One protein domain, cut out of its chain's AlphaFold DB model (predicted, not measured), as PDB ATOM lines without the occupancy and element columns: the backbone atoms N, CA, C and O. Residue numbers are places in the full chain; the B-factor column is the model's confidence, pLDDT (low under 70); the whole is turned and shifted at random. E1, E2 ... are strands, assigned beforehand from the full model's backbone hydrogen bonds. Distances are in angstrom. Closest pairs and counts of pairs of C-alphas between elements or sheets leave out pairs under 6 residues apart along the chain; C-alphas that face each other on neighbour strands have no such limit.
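AT A GLANCE: This is residues 310 to 410 of the 707 residues of an uncharacterized protein of Enterobius vermicularis (UniProt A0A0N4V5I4). This is a long row of small antiparallel strand groups strung end to end: the three-stranded sheet E2 E3 E4 at one end with the short strand E1 near it, then the little hairpin E5 and E6, then the strongly twisted four-stranded sheet E7 E8 E9 E10, and last the hairpin of E11 and E12 at the far end. No single core gathers them: the first three groups come near one another at a few residues each, the last hairpin is joined to E10 by a tight link but is apart from the four-stranded sheet, and residues 401 to 406, the tip of that hairpin, stick out free. The printed part has 101 residues with no named helix and twelve named strands, E1 to E12 in order along the chain, and its class is all strand. The sheets are antiparallel, in the orders E2, E3, E4; E5, E6; E7, E8, E9, E10; and E11, E12. The whole is loose, with a radius of gyration of the C-alphas of 17.7 A, and a rod in outline, spanning 60 by 25 by 21 A.

IN THESE COORDINATES: Find C-alpha 317 at (124.791, 100.243, 87.686), where E1 begins and runs to residue 319. E2 follows at residues 323 to 326, and E3 runs from residue 329 to 335, 19.7 A from first to last C-alpha. E4 is residues 341 to 344, E5 residues 350 to 352 and E6 residues 358 to 360. Look next at C-alpha 364, at (147.117, 86.112, 92.949), where E7 begins; it ends at residue 367, 10.0 A on. E8, residues 371 to 375, is 13.1 A long, and E9, residues 381 to 387, is 16.8 A long. E10 takes residues 393 to 395, E11 residues 399 to 402, and E12 residues 405 to 408, ending at C-alpha 408 at (141.834, 67.820, 108.205).

HOW THE PARTS SIT: Begin at residues 310 to 311, which make a short antiparallel pairing with residues 317 to 318 of E1. E1 pairs with no named strand; its closest C-alpha to E3 is that of Ile 318, 6.8 A from that of Cys 333. E2, E3 and E4 form a meander, each strand the antiparallel neighbour of the one before, with E3 the inner strand. Its pairing is staggered: E3 pairs with E2 over residues 329 to 332 and with E4 over residues 332 to 335. Look for N 326 and O 329, 2.9 A apart, in the hairpin of E2 and E3, and for N 342 and O 334, 3.0 A apart, in that of E3 and E4. Onward, the closest C-alphas of E4 and E5 are those of Leu 343 and Met 350, 7.8 A apart. In the hairpin of E5 and E6, N 359 and O 351 are 2.8 A apart. The closest C-alphas of E5 and E8 are those of Cys 351 and Cys 375, 5.8 A apart. E7, E8, E9 and E10 are a second meander, with E7 and E10 as edge strands; from edge to edge the strands' lines turn by 76 degrees. Check N 365 and O 373 at 2.9 A between E7 and E8, N 374 and O 382 at 2.9 A between E8 and E9, and N 394 and O 386 at 2.8 A between E9 and E10. E10 and E11 are only just apart, at 8.2 A. In the hairpin of E11 and E12, N 407 and O 400 are 2.8 A apart.

THE WHOLE: The two C-alphas farthest apart are those of Gly 328 and Arg 404, 61.4 A. The printed part has no cut, and the links from each named strand to the next are tight. The mean pLDDT of the printed part is 73.3; 37 residues are under 70, among them residues 310 to 317, 336 to 348 and 401 to 410.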
ATOM      1  N   CYS A 310     125.187  94.789  87.218       66.94
ATOM      2  CA  CYS A 310     126.644  94.837  87.381       66.94
ATOM      3  C   CYS A 310     127.100  96.255  87.756       66.94
ATOM      4  O   CYS A 310     126.467  97.227  87.345       66.94
ATOM      5  N   TYR A 311     128.235  96.390  88.444       59.97
ATOM      6  CA  TYR A 311     128.851  97.689  88.733       59.97
ATOM      7  C   TYR A 311     130.062  97.954  87.839       59.97
ATOM      8  O   TYR A 311     130.864  97.059  87.575       59.97
ATOM      9  N   THR A 312     130.201  99.194  87.382       64.06
ATOM     10  CA  THR A 312     131.422  99.693  86.743       64.06
ATOM     11  C   THR A 312     132.390 100.259  87.782       64.06
ATOM     12  O   THR A 312     132.002 100.570  88.907       64.06
ATOM     13  N   SER A 313     133.656 100.450  87.402       48.16
ATOM     14  CA  SER A 313     134.678 101.062  88.267       48.16
ATOM     15  C   SER A 313     134.379 102.518  88.654       48.16
ATOM     16  O   SER A 313     134.976 103.027  89.596       48.16
ATOM     17  N   ASP A 314     133.470 103.193  87.942       56.12
ATOM     18  CA  ASP A 314     132.940 104.521  88.278       56.12
ATOM     19  C   ASP A 314     131.565 104.463  88.979       56.12
ATOM     20  O   ASP A 314     130.834 105.450  88.993       56.12
ATOM     21  N   TYR A 315     131.215 103.314  89.572       51.59
ATOM     22  CA  TYR A 315     130.017 103.086  90.393       51.59
ATOM     23  C   TYR A 315     128.669 103.231  89.671       51.59
ATOM     24  O   TYR A 315     127.629 103.395  90.312       51.59
ATOM     25  N   ARG A 316     128.635 103.118  88.339       65.00
ATOM     26  CA  ARG A 316     127.370 103.053  87.594       65.00
ATOM     27  C   ARG A 316     126.822 101.633  87.608       65.00
ATOM     28  O   ARG A 316     127.558 100.661  87.436       65.00
ATOM     29  N   THR A 317     125.509 101.519  87.760       66.62
ATOM     30  CA  THR A 317     124.791 100.243  87.686       66.62
ATOM     31  C   THR A 317     124.404  99.933  86.243       66.62
ATOM     32  O   THR A 317     123.751 100.741  85.583       66.62
ATOM     33  N   ILE A 318     124.764  98.746  85.764       73.94
ATOM     34  CA  ILE A 318     124.389  98.208  84.454       73.94
ATOM     35  C   ILE A 318     123.336  97.127  84.680       73.94
ATOM     36  O   ILE A 318     123.686  96.099  85.254       73.94
ATOM     37  N   PRO A 319     122.083  97.295  84.228       74.81
ATOM     38  CA  PRO A 319     121.053  96.275  84.397       74.81
ATOM     39  C   PRO A 319     121.464  94.909  83.825       74.81
ATOM     40  O   PRO A 319     122.143  94.827  82.795       74.81
ATOM     41  N   LEU A 320     121.030  93.827  84.463       69.38
ATOM     42  CA  LEU A 320     121.278  92.458  84.023       69.38
ATOM     43  C   LEU A 320     120.738  92.262  82.596       69.38
ATOM     44  O   LEU A 320     119.653  92.732  82.259       69.38
ATOM     45  N   ASN A 321     121.509  91.583  81.745       74.25
ATOM     46  CA  ASN A 321     121.260  91.393  80.310       74.25
ATOM     47  C   ASN A 321     121.287  92.666  79.446       74.25
ATOM     48  O   ASN A 321     121.004  92.584  78.249       74.25
ATOM     49  N   SER A 322     121.670  93.823  79.993       74.94
ATOM     50  CA  SER A 322     121.839  95.036  79.191       74.94
ATOM     51  C   SER A 322     123.227  95.122  78.542       74.94
ATOM     52  O   SER A 322     124.230  94.607  79.050       74.94
ATOM     53  N   LEU A 323     123.258  95.766  77.374       72.62
ATOM     54  CA  LEU A 323     124.466  96.131  76.638       72.62
ATOM     55  C   LEU A 323     124.697  97.625  76.835       72.62
ATOM     56  O   LEU A 323     123.825  98.429  76.503       72.62
ATOM     57  N   ILE A 324     125.869  98.008  77.326       73.50
ATOM     58  CA  ILE A 324     126.227  99.419  77.496       73.50
ATOM     59  C   ILE A 324     127.556  99.713  76.810       73.50
ATOM     60  O   ILE A 324     128.442  98.859  76.754       73.50
ATOM     61  N   ARG A 325     127.695 100.926  76.261       67.25
ATOM     62  CA  ARG A 325     128.985 101.423  75.775       67.25
ATOM     63  C   ARG A 325     129.726 102.122  76.907       67.25
ATOM     64  O   ARG A 325     129.312 103.199  77.324       67.25
ATOM     65  N   LEU A 326     130.833 101.545  77.355       62.78
ATOM     66  CA  LEU A 326     131.771 102.185  78.274       62.78
ATOM     67  C   LEU A 326     133.032 102.543  77.497       62.78
ATOM     68  O   LEU A 326     133.627 101.683  76.854       62.78
ATOM     69  N   HIS A 327     133.413 103.821  77.517       67.38
ATOM     70  CA  HIS A 327     134.604 104.329  76.821       67.38
ATOM     71  C   HIS A 327     134.707 103.895  75.343       67.38
ATOM     72  O   HIS A 327     135.782 103.590  74.842       67.38
ATOM     73  N   GLY A 328     133.569 103.863  74.639       69.38
ATOM     74  CA  GLY A 328     133.497 103.501  73.217       69.38
ATOM     75  C   GLY A 328     133.330 102.005  72.927       69.38
ATOM     76  O   GLY A 328     133.049 101.650  71.783       69.38
ATOM     77  N   GLU A 329     133.401 101.136  73.936       59.62
ATOM     78  CA  GLU A 329     133.295  99.683  73.779       59.62
ATOM     79  C   GLU A 329     132.022  99.106  74.397       59.62
ATOM     80  O   GLU A 329     131.573  99.543  75.453       59.62
ATOM     81  N   VAL A 330     131.439  98.098  73.743       71.69
ATOM     82  CA  VAL A 330     130.211  97.435  74.203       71.69
ATOM     83  C   VAL A 330     130.559  96.335  75.207       71.69
ATOM     84  O   VAL A 330     131.253  95.380  74.856       71.69
ATOM     85  N   VAL A 331     130.038  96.447  76.429       78.19
ATOM     86  CA  VAL A 331     130.125  95.421  77.479       78.19
ATOM     87  C   VAL A 331     128.740  94.863  77.801       78.19
ATOM     88  O   VAL A 331     127.737  95.575  77.690       78.19
ATOM     89  N   LYS A 332     128.685  93.583  78.188       81.06
ATOM     90  CA  LYS A 332     127.444  92.889  78.557       81.06
ATOM     91  C   LYS A 332     127.523  92.395  79.999       81.06
ATOM     92  O   LYS A 332     128.483  91.714  80.365       81.06
ATOM     93  N   CYS A 333     126.505  92.729  80.786       77.31
ATOM     94  CA  CYS A 333     126.291  92.162  82.113       77.31
ATOM     95  C   CYS A 333     125.450  90.888  81.967       77.31
ATOM     96  O   CYS A 333     124.290  90.977  81.562       77.31
ATOM     97  N   GLU A 334     126.014  89.708  82.232       76.94
ATOM     98  CA  GLU A 334     125.276  88.447  82.096       76.94
ATOM     99  C   GLU A 334     125.557  87.451  83.222       76.94
ATOM    100  O   GLU A 334     126.572  87.507  83.918       76.94
ATOM    101  N   HIS A 335     124.608  86.537  83.401       74.25
ATOM    102  CA  HIS A 335     124.664  85.495  84.411       74.25
ATOM    103  C   HIS A 335     125.403  84.266  83.876       74.25
ATOM    104  O   HIS A 335     125.109  83.805  82.772       74.25
ATOM    105  N   VAL A 336     126.330  83.710  84.659       61.81
ATOM    106  CA  VAL A 336     127.136  82.548  84.241       61.81
ATOM    107  C   VAL A 336     127.011  81.404  85.258       61.81
ATOM    108  O   VAL A 336     127.999  80.813  85.670       61.81
ATOM    109  N   GLY A 337     125.773  81.096  85.664       48.03
ATOM    110  CA  GLY A 337     125.430  79.972  86.553       48.03
ATOM    111  C   GLY A 337     125.737  80.215  88.042       48.03
ATOM    112  O   GLY A 337     126.740  80.827  88.395       48.03
ATOM    113  N   GLY A 338     124.869  79.730  88.940       60.59
ATOM    114  CA  GLY A 338     124.986  79.962  90.392       60.59
ATOM    115  C   GLY A 338     124.468  81.338  90.834       60.59
ATOM    116  O   GLY A 338     123.488  81.807  90.279       60.59
ATOM    117  N   PHE A 339     125.100  81.972  91.831       47.00
ATOM    118  CA  PHE A 339     124.844  83.368  92.245       47.00
ATOM    119  C   PHE A 339     125.841  84.355  91.598       47.00
ATOM    120  O   PHE A 339     126.091  85.440  92.121       47.00
ATOM    121  N   THR A 340     126.459  83.972  90.476       52.00
ATOM    122  CA  THR A 340     127.619  84.674  89.911       52.00
ATOM    123  C   THR A 340     127.226  85.521  88.702       52.00
ATOM    124  O   THR A 340     126.790  85.008  87.664       52.00
ATOM    125  N   VAL A 341     127.441  86.832  88.810       54.47
ATOM    126  CA  VAL A 341     127.255  87.800  87.720       54.47
ATOM    127  C   VAL A 341     128.625  88.189  87.160       54.47
ATOM    128  O   VAL A 341     129.521  88.542  87.924       54.47
ATOM    129  N   VAL A 342     128.807  88.126  85.836       64.00
ATOM    130  CA  VAL A 342     130.094  88.420  85.180       64.00
ATOM    131  C   VAL A 342     129.934  89.554  84.167       64.00
ATOM    132  O   VAL A 342     128.996  89.589  83.369       64.00
ATOM    133  N   LEU A 343     130.896  90.478  84.172       59.91
ATOM    134  CA  LEU A 343     131.052  91.524  83.162       59.91
ATOM    135  C   LEU A 343     131.923  90.984  82.023       59.91
ATOM    136  O   LEU A 343     133.132  90.813  82.191       59.91
ATOM    137  N   ARG A 344     131.329  90.708  80.856       60.62
ATOM    138  CA  ARG A 344     132.095  90.284  79.676       60.62
ATOM    139  C   ARG A 344     132.451  91.481  78.800       60.62
ATOM    140  O   ARG A 344     131.584  92.113  78.192       60.62
ATOM    141  N   ARG A 345     133.754  91.740  78.692       66.94
ATOM    142  CA  ARG A 345     134.378  92.586  77.665       66.94
ATOM    143  C   ARG A 345     134.993  91.656  76.619       66.94
ATOM    144  O   ARG A 345     135.521  90.619  77.006       66.94
ATOM    145  N   LYS A 346     134.890  91.972  75.317       52.78
ATOM    146  CA  LYS A 346     135.356  91.097  74.215       52.78
ATOM    147  C   LYS A 346     136.729  90.471  74.539       52.78
ATOM    148  O   LYS A 346     137.750  91.139  74.447       52.78
ATOM    149  N   ASN A 347     136.698  89.186  74.900       57.84
ATOM    150  CA  ASN A 347     137.816  88.290  75.219       57.84
ATOM    151  C   ASN A 347     138.634  88.549  76.503       57.84
ATOM    152  O   ASN A 347     139.704  87.962  76.635       57.84
ATOM    153  N   VAL A 348     138.155  89.345  77.468       59.00
ATOM    154  CA  VAL A 348     138.835  89.489  78.773       59.00
ATOM    155  C   VAL A 348     137.884  89.146  79.915       59.00
ATOM    156  O   VAL A 348     136.877  89.823  80.125       59.00
ATOM    157  N   THR A 349     138.227  88.090  80.651       76.00
ATOM    158  CA  THR A 349     137.554  87.660  81.882       76.00
ATOM    159  C   THR A 349     138.287  88.255  83.091       76.00
ATOM    160  O   THR A 349     139.512  88.355  83.071       76.00
ATOM    161  N   MET A 350     137.566  88.672  84.136       82.06
ATOM    162  CA  MET A 350     138.131  89.200  85.391       82.06
ATOM    163  C   MET A 350     137.368  88.611  86.582       82.06
ATOM    164  O   MET A 350     136.182  88.310  86.446       82.06
ATOM    165  N   CYS A 351     138.019  88.480  87.738       88.62
ATOM    166  CA  CYS A 351     137.362  88.111  88.995       88.62
ATOM    167  C   CYS A 351     137.091  89.363  89.832       88.62
ATOM    168  O   CYS A 351     137.911  90.274  89.830       88.62
ATOM    169  N   VAL A 352     135.985  89.414  90.576       82.94
ATOM    170  CA  VAL A 352     135.694  90.512  91.516       82.94
ATOM    171  C   VAL A 352     135.582  89.930  92.920       82.94
ATOM    172  O   VAL A 352     134.836  88.972  93.120       82.94
ATOM    173  N   ASP A 353     136.360  90.445  93.874       84.94
ATOM    174  CA  ASP A 353     136.311  89.967  95.262       84.94
ATOM    175  C   ASP A 353     135.147  90.584  96.062       84.94
ATOM    176  O   ASP A 353     134.445  91.476  95.587       84.94
ATOM    177  N   SER A 354     134.928  90.113  97.295       73.62
ATOM    178  CA  SER A 354     133.826  90.565  98.161       73.62
ATOM    179  C   SER A 354     133.895  92.044  98.557       73.62
ATOM    180  O   SER A 354     132.930  92.577  99.094       73.62
ATOM    181  N   ARG A 355     135.012  92.728  98.284       72.25
ATOM    182  CA  ARG A 355     135.172  94.174  98.492       72.25
ATOM    183  C   ARG A 355     135.001  94.969  97.192       72.25
ATOM    184  O   ARG A 355     135.203  96.177  97.191       72.25
ATOM    185  N   GLY A 356     134.641  94.304  96.093       76.50
ATOM    186  CA  GLY A 356     134.422  94.926  94.791       76.50
ATOM    187  C   GLY A 356     135.697  95.168  93.980       76.50
ATOM    188  O   GLY A 356     135.626  95.819  92.938       76.50
ATOM    189  N   PHE A 357     136.860  94.656  94.404       79.56
ATOM    190  CA  PHE A 357     138.100  94.836  93.643       79.56
ATOM    191  C   PHE A 357     138.193  93.837  92.492       79.56
ATOM    192  O   PHE A 357     138.009  92.634  92.682       79.56
ATOM    193  N   SER A 358     138.514  94.340  91.296       85.25
ATOM    194  CA  SER A 358     138.725  93.524  90.102       85.25
ATOM    195  C   SER A 358     140.155  92.993  90.025       85.25
ATOM    196  O   SER A 358     141.113  93.764  90.072       85.25
ATOM    197  N   HIS A 359     140.281  91.690  89.808       89.69
ATOM    198  CA  HIS A 359     141.524  90.937  89.696       89.69
ATOM    199  C   HIS A 359     141.630  90.345  88.286       89.69
ATOM    200  O   HIS A 359     140.673  89.755  87.771       89.69
ATOM    201  N   SER A 360     142.780  90.518  87.633       88.06
ATOM    202  CA  SER A 360     143.022  89.964  86.296       88.06
ATOM    203  C   SER A 360     143.154  88.439  86.345       88.06
ATOM    204  O   SER A 360     143.580  87.870  87.349       88.06
ATOM    205  N   VAL A 361     142.806  87.746  85.260       89.50
ATOM    206  CA  VAL A 361     143.055  86.299  85.135       89.50
ATOM    207  C   VAL A 361     144.534  85.989  85.378       89.50
ATOM    208  O   VAL A 361     145.411  86.635  84.810       89.50
ATOM    209  N   GLY A 362     144.798  84.994  86.223       89.56
ATOM    210  CA  GLY A 362     146.132  84.585  86.663       89.56
ATOM    211  C   GLY A 362     146.703  85.422  87.808       89.56
ATOM    212  O   GLY A 362     147.759  85.073  88.329       89.56
ATOM    213  N   SER A 363     146.032  86.502  88.222       91.19
ATOM    214  CA  SER A 363     146.459  87.260  89.399       91.19
ATOM    215  C   SER A 363     146.193  86.488  90.685       91.19
ATOM    216  O   SER A 363     145.248  85.700  90.786       91.19
ATOM    217  N   TYR A 364     147.058  86.756  91.654       91.38
ATOM    218  CA  TYR A 364     147.117  86.112  92.949       91.38
ATOM    219  C   TYR A 364     147.084  87.186  94.038       91.38
ATOM    220  O   TYR A 364     147.759  88.212  93.913       91.38
ATOM    221  N   TRP A 365     146.318  86.967  95.103       93.69
ATOM    222  CA  TRP A 365     146.243  87.897  96.229       93.69
ATOM    223  C   TRP A 365     145.870  87.207  97.540       93.69
ATOM    224  O   TRP A 365     145.266  86.134  97.565       93.69
ATOM    225  N   ILE A 366     146.193  87.872  98.651       88.25
ATOM    226  CA  ILE A 366     145.838  87.418  99.996       88.25
ATOM    227  C   ILE A 366     144.620  88.207 100.479       88.25
ATOM    228  O   ILE A 366     144.637  89.438 100.510       88.25
ATOM    229  N   SER A 367     143.559  87.512 100.891       85.00
ATOM    230  CA  SER A 367     142.385  88.146 101.506       85.00
ATOM    231  C   SER A 367     142.292  87.814 102.992       85.00
ATOM    232  O   SER A 367     142.449  86.652 103.373       85.00
ATOM    233  N   GLY A 368     142.027  88.827 103.822       78.94
ATOM    234  CA  GLY A 368     141.866  88.665 105.273       78.94
ATOM    235  C   GLY A 368     143.128  88.185 105.998       78.94
ATOM    236  O   GLY A 368     143.023  87.613 107.075       78.94
ATOM    237  N   GLY A 369     144.308  88.339 105.382       83.06
ATOM    238  CA  GLY A 369     145.600  87.908 105.934       83.06
ATOM    239  C   GLY A 369     145.798  86.392 106.051       83.06
ATOM    240  O   GLY A 369     146.825  85.970 106.563       83.06
ATOM    241  N   ARG A 370     144.836  85.572 105.606       82.69
ATOM    242  CA  ARG A 370     144.814  84.123 105.893       82.69
ATOM    243  C   ARG A 370     144.573  83.232 104.684       82.69
ATOM    244  O   ARG A 370     144.832  82.038 104.764       82.69
ATOM    245  N   PHE A 371     144.086  83.780 103.573       86.56
ATOM    246  CA  PHE A 371     143.703  82.976 102.416       86.56
ATOM    247  C   PHE A 371     144.357  83.458 101.156       86.56
ATOM    248  O   PHE A 371     144.310  84.648 100.840       86.56
ATOM    249  N   ASN A 372     144.869  82.491 100.419       90.81
ATOM    250  CA  ASN A 372     145.570  82.725  99.195       90.81
ATOM    251  C   ASN A 372     144.697  82.399  97.994       90.81
ATOM    252  O   ASN A 372     144.237  81.262  97.858       90.81
ATOM    253  N   LYS A 373     144.424  83.406  97.170       92.62
ATOM    254  CA  LYS A 373     143.416  83.353  96.115       92.62
ATOM    255  C   LYS A 373     144.044  83.600  94.760       92.62
ATOM    256  O   LYS A 373     144.887  84.483  94.638       92.62
ATOM    257  N   THR A 374     143.551  82.888  93.754       93.94
ATOM    258  CA  THR A 374     143.949  83.073  92.358       93.94
ATOM    259  C   THR A 374     142.711  83.204  91.482       93.94
ATOM    260  O   THR A 374     141.730  82.476  91.654       93.94
ATOM    261  N   CYS A 375     142.741  84.137  90.533       93.69
ATOM    262  CA  CYS A 375     141.690  84.265  89.529       93.69
ATOM    263  C   CYS A 375     141.967  83.311  88.363       93.69
ATOM    264  O   CYS A 375     142.924  83.494  87.611       93.69
ATOM    265  N   THR A 376     141.137  82.288  88.186       90.25
ATOM    266  CA  THR A 376     141.297  81.322  87.087       90.25
ATOM    267  C   THR A 376     140.948  81.937  85.731       90.25
ATOM    268  O   THR A 376     140.221  82.925  85.654       90.25
ATOM    269  N   ALA A 377     141.383  81.304  84.633       84.06
ATOM    270  CA  ALA A 377     141.029  81.719  83.267       84.06
ATOM    271  C   ALA A 377     139.516  81.764  82.987       84.06
ATOM    272  O   ALA A 377     139.071  82.490  82.098       84.06
ATOM    273  N   ALA A 378     138.723  81.039  83.780       81.75
ATOM    274  CA  ALA A 378     137.267  81.051  83.716       81.75
ATOM    275  C   ALA A 378     136.617  82.232  84.468       81.75
ATOM    276  O   ALA A 378     135.400  82.375  84.414       81.75
ATOM    277  N   GLY A 379     137.392  83.079  85.159       82.44
ATOM    278  CA  GLY A 379     136.856  84.166  85.988       82.44
ATOM    279  C   GLY A 379     136.352  83.711  87.355       82.44
ATOM    280  O   GLY A 379     135.579  84.421  87.991       82.44
ATOM    281  N   VAL A 380     136.773  82.525  87.802       86.19
ATOM    282  CA  VAL A 380     136.422  81.966  89.112       86.19
ATOM    283  C   VAL A 380     137.585  82.172  90.075       86.19
ATOM    284  O   VAL A 380     138.731  81.890  89.721       86.19
ATOM    285  N   ILE A 381     137.285  82.632  91.291       87.81
ATOM    286  CA  ILE A 381     138.257  82.757  92.381       87.81
ATOM    287  C   ILE A 381     138.466  81.375  93.006       87.81
ATOM    288  O   ILE A 381     137.533  80.806  93.569       87.81
ATOM    289  N   THR A 382     139.686  80.848  92.936       89.69
ATOM    290  CA  THR A 382     140.079  79.596  93.599       89.69
ATOM    291  C   THR A 382     140.992  79.872  94.780       89.69
ATOM    292  O   THR A 382     141.780  80.816  94.750       89.69
ATOM    293  N   TYR A 383     140.908  79.033  95.808       89.38
ATOM    294  CA  TYR A 383     141.766  79.112  96.984       89.38
ATOM    295  C   TYR A 383     142.891  78.086  96.865       89.38
ATOM    296  O   TYR A 383     142.621  76.895  96.743       89.38
ATOM    297  N   GLU A 384     144.141  78.536  96.895       87.12
ATOM    298  CA  GLU A 384     145.298  77.649  96.723       87.12
ATOM    299  C   GLU A 384     145.798  77.081  98.054       87.12
ATOM    300  O   GLU A 384     146.116  75.896  98.163       87.12
ATOM    301  N   ASN A 385     145.876  77.923  99.084       88.44
ATOM    302  CA  ASN A 385     146.310  77.535 100.423       88.44
ATOM    303  C   ASN A 385     145.803  78.518 101.488       88.44
ATOM    304  O   ASN A 385     145.414  79.657 101.196       88.44
ATOM    305  N   CYS A 386     145.809  78.052 102.731       84.44
ATOM    306  CA  CYS A 386     145.701  78.894 103.913       84.44
ATOM    307  C   CYS A 386     147.097  79.323 104.369       84.44
ATOM    308  O   CYS A 386     148.063  78.577 104.207       84.44
ATOM    309  N   LEU A 387     147.187  80.505 104.972       81.44
ATOM    310  CA  LEU A 387     148.380  80.987 105.654       81.44
ATOM    311  C   LEU A 387     148.166  80.871 107.164       81.44
ATOM    312  O   LEU A 387     147.164  81.359 107.693       81.44
ATOM    313  N   THR A 388     149.095  80.219 107.853       81.19
ATOM    314  CA  THR A 388     149.193  80.257 109.319       81.19
ATOM    315  C   THR A 388     149.670  81.633 109.787       81.19
ATOM    316  O   THR A 388     150.105  82.465 108.990       81.19
ATOM    317  N   ALA A 389     149.591  81.896 111.095       73.50
ATOM    318  CA  ALA A 389     149.990  83.184 111.671       73.50
ATOM    319  C   ALA A 389     151.473  83.541 111.422       73.50
ATOM    320  O   ALA A 389     151.807  84.719 111.356       73.50
ATOM    321  N   ASP A 390     152.341  82.542 111.239       79.75
ATOM    322  CA  ASP A 390     153.760  82.696 110.883       79.75
ATOM    323  C   ASP A 390     154.011  82.784 109.360       79.75
ATOM    324  O   ASP A 390     155.153  82.904 108.922       79.75
ATOM    325  N   GLY A 391     152.956  82.741 108.537       77.56
ATOM    326  CA  GLY A 391     153.031  82.839 107.078       77.56
ATOM    327  C   GLY A 391     153.286  81.515 106.348       77.56
ATOM    328  O   GLY A 391     153.409  81.520 105.118       77.56
ATOM    329  N   SER A 392     153.334  80.384 107.059       84.25
ATOM    330  CA  SER A 392     153.474  79.062 106.440       84.25
ATOM    331  C   SER A 392     152.237  78.696 105.606       84.25
ATOM    332  O   SER A 392     151.093  78.967 105.975       84.25
ATOM    333  N   ARG A 393     152.460  78.090 104.430       83.50
ATOM    334  CA  ARG A 393     151.397  77.737 103.472       83.50
ATOM    335  C   ARG A 393     150.886  76.326 103.739       83.50
ATOM    336  O   ARG A 393     151.646  75.371 103.616       83.50
ATOM    337  N   ILE A 394     149.591  76.195 104.006       82.25
ATOM    338  CA  ILE A 394     148.901  74.907 104.130       82.25
ATOM    339  C   ILE A 394     148.048  74.696 102.874       82.25
ATOM    340  O   ILE A 394     147.065  75.423 102.693       82.25
ATOM    341  N   PRO A 395     148.394  73.745 101.986       81.25
ATOM    342  CA  PRO A 395     147.601  73.472 100.793       81.25
ATOM    343  C   PRO A 395     146.177  73.054 101.164       81.25
ATOM    344  O   PRO A 395     145.968  72.293 102.111       81.25
ATOM    345  N   MET A 396     145.193  73.534 100.407       76.75
ATOM    346  CA  MET A 396     143.803  73.124 100.617       76.75
ATOM    347  C   MET A 396     143.656  71.601 100.444       76.75
ATOM    348  O   MET A 396     144.331  71.011  99.601       76.75
ATOM    349  N   ASN A 397     142.777  70.967 101.230       73.56
ATOM    350  CA  ASN A 397     142.551  69.511 101.252       73.56
ATOM    351  C   ASN A 397     143.749  68.665 101.721       73.56
ATOM    352  O   ASN A 397     143.832  67.481 101.393       73.56
ATOM    353  N   THR A 398     144.670  69.243 102.497       71.94
ATOM    354  CA  THR A 398     145.738  68.475 103.151       71.94
ATOM    355  C   THR A 398     145.441  68.223 104.623       71.94
ATOM    356  O   THR A 398     144.842  69.042 105.321       71.94
ATOM    357  N   THR A 399     145.872  67.054 105.091       70.31
ATOM    358  CA  THR A 399     145.964  66.734 106.513       70.31
ATOM    359  C   THR A 399     147.347  67.063 107.027       70.31
ATOM    360  O   THR A 399     148.333  66.510 106.538       70.31
ATOM    361  N   ILE A 400     147.423  67.912 108.043       72.44
ATOM    362  CA  ILE A 400     148.669  68.196 108.755       72.44
ATOM    363  C   ILE A 400     148.552  67.690 110.184       72.44
ATOM    364  O   ILE A 400     147.536  67.889 110.841       72.44
ATOM    365  N   THR A 401     149.590  67.002 110.653       59.84
ATOM    366  CA  THR A 401     149.660  66.542 112.041       59.84
ATOM    367  C   THR A 401     150.697  67.374 112.768       59.84
ATOM    368  O   THR A 401     151.874  67.323 112.420       59.84
ATOM    369  N   VAL A 402     150.255  68.140 113.760       60.69
ATOM    370  CA  VAL A 402     151.126  68.950 114.618       60.69
ATOM    371  C   VAL A 402     150.902  68.471 116.043       60.69
ATOM    372  O   VAL A 402     149.763  68.376 116.486       60.69
ATOM    373  N   GLU A 403     151.983  68.072 116.716       54.97
ATOM    374  CA  GLU A 403     151.960  67.640 118.123       54.97
ATOM    375  C   GLU A 403     150.873  66.597 118.451       54.97
ATOM    376  O   GLU A 403     150.177  66.674 119.457       54.97
ATOM    377  N   ARG A 404     150.769  65.564 117.599       53.88
ATOM    378  CA  ARG A 404     149.831  64.421 117.705       53.88
ATOM    379  C   ARG A 404     148.360  64.725 117.398       53.88
ATOM    380  O   ARG A 404     147.542  63.816 117.508       53.88
ATOM    381  N   ILE A 405     148.030  65.932 116.945       38.75
ATOM    382  CA  ILE A 405     146.683  66.278 116.480       38.75
ATOM    383  C   ILE A 405     146.696  66.378 114.956       38.75
ATOM    384  O   ILE A 405     147.462  67.156 114.386       38.75
ATOM    385  N   THR A 406     145.862  65.574 114.292       54.38
ATOM    386  CA  THR A 406     145.689  65.606 112.834       54.38
ATOM    387  C   THR A 406     144.557  66.561 112.472       54.38
ATOM    388  O   THR A 406     143.390  66.285 112.732       54.38
ATOM    389  N   TYR A 407     144.906  67.675 111.838       56.41
ATOM    390  CA  TYR A 407     143.958  68.641 111.300       56.41
ATOM    391  C   TYR A 407     143.623  68.261 109.861       56.41
ATOM    392  O   TYR A 407     144.523  68.177 109.025       56.41
ATOM    393  N   VAL A 408     142.340  68.040 109.566       51.50
ATOM    394  CA  VAL A 408     141.834  67.820 108.205       51.50
ATOM    395  C   VAL A 408     141.200  69.126 107.731       51.50
ATOM    396  O   VAL A 408     140.162  69.532 108.247       51.50
ATOM    397  N   PHE A 409     141.805  69.796 106.751       56.41
ATOM    398  CA  PHE A 409     141.199  70.985 106.148       56.41
ATOM    399  C   PHE A 409     140.327  70.567 104.964       56.41
ATOM    400  O   PHE A 409     140.819  70.460 103.845       56.41
ATOM    401  N   VAL A 410     139.038  70.319 105.215       41.78
ATOM    402  CA  VAL A 410     138.029  70.082 104.168       41.78
ATOM    403  C   VAL A 410     137.122  71.303 104.085       41.78
ATOM    404  O   VAL A 410     136.727  71.855 105.111       41.78
TER     405      VAL A 410